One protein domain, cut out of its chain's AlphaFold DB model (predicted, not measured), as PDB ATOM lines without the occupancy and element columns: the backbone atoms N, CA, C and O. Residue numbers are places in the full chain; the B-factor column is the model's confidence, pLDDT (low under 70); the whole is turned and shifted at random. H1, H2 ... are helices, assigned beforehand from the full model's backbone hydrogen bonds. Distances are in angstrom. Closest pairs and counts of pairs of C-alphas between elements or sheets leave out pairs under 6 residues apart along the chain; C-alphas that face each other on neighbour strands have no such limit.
ATOM      1  N   ASN A  29       5.608 -35.262  31.918       69.75
ATOM      2  CA  ASN A  29       5.605 -35.423  33.367       69.75
ATOM      3  C   ASN A  29       4.654 -36.546  33.796       69.75
ATOM      4  O   ASN A  29       3.569 -36.676  33.219       69.75
ATOM      5  N   PRO A  30       5.037 -37.371  34.792       70.69
ATOM      6  CA  PRO A  30       4.118 -38.346  35.354       70.69
ATOM      7  C   PRO A  30       2.875 -37.607  35.875       70.69
ATOM      8  O   PRO A  30       3.018 -36.577  36.543       70.69
ATOM      9  N   PRO A  31       1.661 -38.080  35.546       79.94
ATOM     10  CA  PRO A  31       0.445 -37.448  36.030       79.94
ATOM     11  C   PRO A  31       0.406 -37.503  37.558       79.94
ATOM     12  O   PRO A  31       0.829 -38.489  38.163       79.94
ATOM     13  N   GLN A  32      -0.110 -36.445  38.182       84.94
ATOM     14  CA  GLN A  32      -0.419 -36.484  39.607       84.94
ATOM     15  C   GLN A  32      -1.600 -37.433  39.804       84.94
ATOM     16  O   GLN A  32      -2.685 -37.200  39.272       84.94
ATOM     17  N   LEU A  33      -1.358 -38.531  40.518       89.62
ATOM     18  CA  LEU A  33      -2.364 -39.551  40.767       89.62
ATOM     19  C   LEU A  33      -3.037 -39.289  42.118       89.62
ATOM     20  O   LEU A  33      -2.329 -39.146  43.119       89.62
ATOM     21  N   PRO A  34      -4.377 -39.242  42.173       90.75
ATOM     22  CA  PRO A  34      -5.079 -39.222  43.446       90.75
ATOM     23  C   PRO A  34      -4.869 -40.550  44.200       90.75
ATOM     24  O   PRO A  34      -4.558 -41.577  43.585       90.75
ATOM     25  N   PRO A  35      -5.053 -40.563  45.530       92.25
ATOM     26  CA  PRO A  35      -5.041 -41.794  46.312       92.25
ATOM     27  C   PRO A  35      -6.085 -42.801  45.808       92.25
ATOM     28  O   PRO A  35      -7.200 -42.430  45.446       92.25
ATOM     29  N   LEU A  36      -5.750 -44.095  45.827       91.25
ATOM     30  CA  LEU A  36      -6.654 -45.151  45.352       91.25
ATOM     31  C   LEU A  36      -7.956 -45.233  46.166       91.25
ATOM     32  O   LEU A  36      -9.010 -45.545  45.615       91.25
ATOM     33  N   ASP A  37      -7.899 -44.915  47.459       90.69
ATOM     34  CA  ASP A  37      -9.053 -44.992  48.361       90.69
ATOM     35  C   ASP A  37     -10.075 -43.875  48.125       90.69
ATOM     36  O   ASP A  37     -11.251 -44.042  48.446       90.69
ATOM     37  N   SER A  38      -9.655 -42.756  47.524       92.06
ATOM     38  CA  SER A  38     -10.554 -41.654  47.165       92.06
ATOM     39  C   SER A  38     -11.235 -41.856  45.810       92.06
ATOM     40  O   SER A  38     -12.079 -41.045  45.432       92.06
ATOM     41  N   LEU A  39     -10.859 -42.898  45.058       93.00
ATOM     42  CA  LEU A  39     -11.439 -43.175  43.749       93.00
ATOM     43  C   LEU A  39     -12.868 -43.698  43.889       93.00
ATOM     44  O   LEU A  39     -13.157 -44.643  44.629       93.00
ATOM     45  N   THR A  40     -13.745 -43.092  43.105       92.12
ATOM     46  CA  THR A  40     -15.148 -43.461  42.914       92.12
ATOM     47  C   THR A  40     -15.382 -43.824  41.451       92.12
ATOM     48  O   THR A  40     -14.521 -43.591  40.606       92.12
ATOM     49  N   PHE A  41     -16.552 -44.378  41.138       90.38
ATOM     50  CA  PHE A  41     -16.929 -44.730  39.767       90.38
ATOM     51  C   PHE A  41     -16.837 -43.541  38.787       90.38
ATOM     52  O   PHE A  41     -16.367 -43.703  37.667       90.38
ATOM     53  N   GLU A  42     -17.189 -42.335  39.241       92.50
ATOM     54  CA  GLU A  42     -17.158 -41.093  38.448       92.50
ATOM     55  C   GLU A  42     -15.755 -40.457  38.347       92.50
ATOM     56  O   GLU A  42     -15.585 -39.381  37.775       92.50
ATOM     57  N   SER A  43     -14.733 -41.071  38.951       93.06
ATOM     58  CA  SER A  43     -13.370 -40.524  38.941       93.06
ATOM     59  C   SER A  43     -12.690 -40.706  37.584       93.06
ATOM     60  O   SER A  43     -12.959 -41.660  36.858       93.06
ATOM     61  N   ASP A  44     -11.744 -39.826  37.248       91.06
ATOM     62  CA  ASP A  44     -10.976 -39.965  36.010       91.06
ATOM     63  C   ASP A  44      -9.843 -41.000  36.153       91.06
ATOM     64  O   ASP A  44      -8.785 -40.738  36.734       91.06
ATOM     65  N   PHE A  45     -10.047 -42.186  35.574       93.00
ATOM     66  CA  PHE A  45      -9.047 -43.258  35.544       93.00
ATOM     67  C   PHE A  45      -8.011 -43.103  34.417       93.00
ATOM     68  O   PHE A  45      -7.005 -43.820  34.408       93.00
ATOM     69  N   LYS A  46      -8.189 -42.161  33.478       91.31
ATOM     70  CA  LYS A  46      -7.273 -41.962  32.340       91.31
ATOM     71  C   LYS A  46      -5.856 -41.626  32.798       91.31
ATOM     72  O   LYS A  46      -4.894 -42.079  32.176       91.31
ATOM     73  N   ALA A  47      -5.722 -40.885  33.899       90.75
ATOM     74  CA  ALA A  47      -4.433 -40.537  34.492       90.75
ATOM     75  C   ALA A  47      -3.624 -41.782  34.907       90.75
ATOM     76  O   ALA A  47      -2.419 -41.844  34.664       90.75
ATOM     77  N   PHE A  48      -4.285 -42.810  35.446       92.62
ATOM     78  CA  PHE A  48      -3.636 -44.059  35.858       92.62
ATOM     79  C   PHE A  48      -3.143 -44.877  34.661       92.62
ATOM     80  O   PHE A  48      -2.137 -45.568  34.768       92.62
ATOM     81  N   MET A  49      -3.790 -44.764  33.498       91.12
ATOM     82  CA  MET A  49      -3.432 -45.518  32.286       91.12
ATOM     83  C   MET A  49      -2.225 -44.941  31.532       91.12
ATOM     84  O   MET A  49      -1.837 -45.449  30.477       91.12
ATOM     85  N   HIS A  50      -1.602 -43.887  32.059       90.38
ATOM     86  CA  HIS A  50      -0.431 -43.275  31.450       90.38
ATOM     87  C   HIS A  50       0.767 -44.243  31.405       90.38
ATOM     88  O   HIS A  50       0.990 -45.051  32.310       90.38
ATOM     89  N   SER A  51       1.585 -44.159  30.351       87.62
ATOM     90  CA  SER A  51       2.701 -45.094  30.114       87.62
ATOM     91  C   SER A  51       3.743 -45.097  31.234       87.62
ATOM     92  O   SER A  51       4.329 -46.135  31.515       87.62
ATOM     93  N   LYS A  52       3.933 -43.950  31.894       88.25
ATOM     94  CA  LYS A  52       4.883 -43.757  33.005       88.25
ATOM     95  C   LYS A  52       4.373 -44.226  34.375       88.25
ATOM     96  O   LYS A  52       5.113 -44.126  35.346       88.25
ATOM     97  N   VAL A  53       3.124 -44.686  34.475       89.88
ATOM     98  CA  VAL A  53       2.560 -45.205  35.730       89.88
ATOM     99  C   VAL A  53       2.944 -46.673  35.888       89.88
ATOM    100  O   VAL A  53       2.887 -47.442  34.924       89.88
ATOM    101  N   GLU A  54       3.340 -47.041  37.104       93.06
ATOM    102  CA  GLU A  54       3.706 -48.406  37.478       93.06
ATOM    103  C   GLU A  54       2.516 -49.367  37.295       93.06
ATOM    104  O   GLU A  54       1.348 -49.003  37.455       93.06
ATOM    105  N   GLU A  55       2.809 -50.596  36.883       93.81
ATOM    106  CA  GLU A  55       1.793 -51.555  36.449       93.81
ATOM    107  C   GLU A  55       0.923 -52.059  37.615       93.81
ATOM    108  O   GLU A  55      -0.284 -52.247  37.457       93.81
ATOM    109  N   GLY A  56       1.498 -52.229  38.806       95.19
ATOM    110  CA  GLY A  56       0.768 -52.513  40.039       95.19
ATOM    111  C   GLY A  56      -0.252 -51.427  40.382       95.19
ATOM    112  O   GLY A  56      -1.404 -51.749  40.677       95.19
ATOM    113  N   VAL A  57       0.117 -50.150  40.253       93.62
ATOM    114  CA  VAL A  57      -0.796 -49.011  40.470       93.62
ATOM    115  C   VAL A  57      -1.950 -49.011  39.461       93.62
ATOM    116  O   VAL A  57      -3.103 -48.815  39.850       93.62
ATOM    117  N   LYS A  58      -1.681 -49.303  38.181       94.56
ATOM    118  CA  LYS A  58      -2.734 -49.464  37.156       94.56
ATOM    119  C   LYS A  58      -3.723 -50.557  37.526       94.56
ATOM    120  O   LYS A  58      -4.932 -50.333  37.513       94.56
ATOM    121  N   ARG A  59      -3.208 -51.738  37.878       95.94
ATOM    122  CA  ARG A  59      -4.031 -52.889  38.272       95.94
ATOM    123  C   ARG A  59      -4.848 -52.588  39.519       95.94
ATOM    124  O   ARG A  59      -6.012 -52.967  39.573       95.94
ATOM    125  N   ALA A  60      -4.273 -51.889  40.495       96.06
ATOM    126  CA  ALA A  60      -4.976 -51.506  41.711       96.06
ATOM    127  C   ALA A  60      -6.118 -50.514  41.425       96.06
ATOM    128  O   ALA A  60      -7.227 -50.708  41.923       96.06
ATOM    129  N   ALA A  61      -5.889 -49.516  40.567       95.44
ATOM    130  CA  ALA A  61      -6.927 -48.576  40.144       95.44
ATOM    131  C   ALA A  61      -8.068 -49.278  39.385       95.44
ATOM    132  O   ALA A  61      -9.236 -49.071  39.703       95.44
ATOM    133  N   LEU A  62      -7.750 -50.169  38.438       95.19
ATOM    134  CA  LEU A  62      -8.767 -50.947  37.720       95.19
ATOM    135  C   LEU A  62      -9.523 -51.900  38.648       95.19
ATOM    136  O   LEU A  62     -10.743 -51.994  38.569       95.19
ATOM    137  N   LYS A  63      -8.825 -52.564  39.577       95.06
ATOM    138  CA  LYS A  63      -9.463 -53.408  40.594       95.06
ATOM    139  C   LYS A  63     -10.449 -52.602  41.441       95.06
ATOM    140  O   LYS A  63     -11.518 -53.110  41.757       95.06
ATOM    141  N   LYS A  64     -10.117 -51.354  41.785       94.69
ATOM    142  CA  LYS A  64     -11.023 -50.448  42.497       94.69
ATOM    143  C   LYS A  64     -12.243 -50.081  41.644       94.69
ATOM    144  O   LYS A  64     -13.355 -50.176  42.153       94.69
ATOM    145  N   LEU A  65     -12.063 -49.750  40.364       94.38
ATOM    146  CA  LEU A  65     -13.168 -49.453  39.440       94.38
ATOM    147  C   LEU A  65     -14.149 -50.630  39.307       94.38
ATOM    148  O   LEU A  65     -15.348 -50.456  39.490       94.38
ATOM    149  N   PHE A  66     -13.635 -51.834  39.054       93.44
ATOM    150  CA  PHE A  66     -14.462 -53.034  38.871       93.44
ATOM    151  C   PHE A  66     -14.946 -53.665  40.181       93.44
ATOM    152  O   PHE A  66     -15.708 -54.624  40.149       93.44
ATOM    153  N   SER A  67     -14.535 -53.140  41.341       93.31
ATOM    154  CA  SER A  67     -15.103 -53.565  42.627       93.31
ATOM    155  C   SER A  67     -16.510 -53.013  42.877       93.31
ATOM    156  O   SER A  67     -17.167 -53.443  43.823       93.31
ATOM    157  N   ASP A  68     -16.969 -52.063  42.052       93.06
ATOM    158  CA  ASP A  68     -18.300 -51.479  42.180       93.06
ATOM    159  C   ASP A  68     -19.397 -52.541  41.934       93.06
ATOM    160  O   ASP A  68     -19.376 -53.210  40.895       93.06
ATOM    161  N   PRO A  69     -20.383 -52.694  42.847       92.06
ATOM    162  CA  PRO A  69     -21.464 -53.672  42.711       92.06
ATOM    163  C   PRO A  69     -22.251 -53.585  41.401       92.06
ATOM    164  O   PRO A  69     -22.839 -54.579  40.983       92.06
ATOM    165  N   ARG A  70     -22.255 -52.424  40.735       91.00
ATOM    166  CA  ARG A  70     -22.936 -52.211  39.451       91.00
ATOM    167  C   ARG A  70     -22.430 -53.135  38.345       91.00
ATOM    168  O   ARG A  70     -23.199 -53.460  37.450       91.00
ATOM    169  N   PHE A  71     -21.167 -53.562  38.408       90.50
ATOM    170  CA  PHE A  71     -20.581 -54.492  37.437       90.50
ATOM    171  C   PHE A  71     -20.849 -55.966  37.756       90.50
ATOM    172  O   PHE A  71     -20.614 -56.820  36.910       90.50
ATOM    173  N   ASN A  72     -21.350 -56.269  38.956       91.12
ATOM    174  CA  ASN A  72     -21.615 -57.640  39.399       91.12
ATOM    175  C   ASN A  72     -23.061 -58.076  39.119       91.12
ATOM    176  O   ASN A  72     -23.469 -59.163  39.523       91.12
ATOM    177  N   VAL A  73     -23.850 -57.213  38.474       89.94
ATOM    178  CA  VAL A  73     -25.220 -57.519  38.069       89.94
ATOM    179  C   VAL A  73     -25.174 -58.218  36.718       89.94
ATOM    180  O   VAL A  73     -24.602 -57.702  35.762       89.94
ATOM    181  N   MET A  74     -25.781 -59.399  36.660       86.00
ATOM    182  CA  MET A  74     -25.946 -60.175  35.436       86.00
ATOM    183  C   MET A  74     -26.770 -59.376  34.416       86.00
ATOM    184  O   MET A  74     -27.816 -58.834  34.769       86.00
ATOM    185  N   ASP A  75     -26.295 -59.275  33.175       86.50
ATOM    186  CA  ASP A  75     -26.902 -58.433  32.132       86.50
ATOM    187  C   ASP A  75     -28.204 -59.010  31.546       86.50
ATOM    188  O   ASP A  75     -29.003 -58.268  30.975       86.50
TER     189      ASP A  75
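What this domain is: This is residues 29 to 75 of the 135 residues of the protein "DUF3306 domain-containing protein" of Betaproteobacteria bacterium (UniProt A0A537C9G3). This is a model with little regular structure: a long looping stretch, residues 29 to 54, folds along one side of a single helix, H1, and a short helical turn, H2, follows beyond its far end. The two printed ends lie at opposite ends of the long axis. The printed part has 47 residues with two named helices, H1 then H2, which hold 16 of them, and no named strand; the class is all helix. It is only just loose, close to compact, with a radius of gyration of the C-alphas of 11.6 A and spans of 40 by 18 by 15 A.

How they stand to each other: Residues 29 to 54 come before H1, residues 55 to 66. A tight link of 2 residues joins H1 to H2, residues 69 to 72, and the two helices meet only through their link. In H1 every O i to N i+4 pair is within hydrogen-bond range; H2 is too short for such a pair, and its 1 O i to N i+3 pair is within range.

Where its parts are: C-alpha 29 is at (5.605, -35.423, 33.367). H1 begins with C-alpha 55 at (1.793, -51.555, 36.449) and is 16.5 A long from first to last C-alpha. H2, 5.2 A long, ends with C-alpha 72 at (-21.615, -57.640, 39.399).

The domain as a whole: The C-alphas of Asn 29 and Met 74, the two farthest apart, are 40.2 A apart. The printed part has no cut. The mean pLDDT of the printed part is 90.7, and residue 29 is under 70.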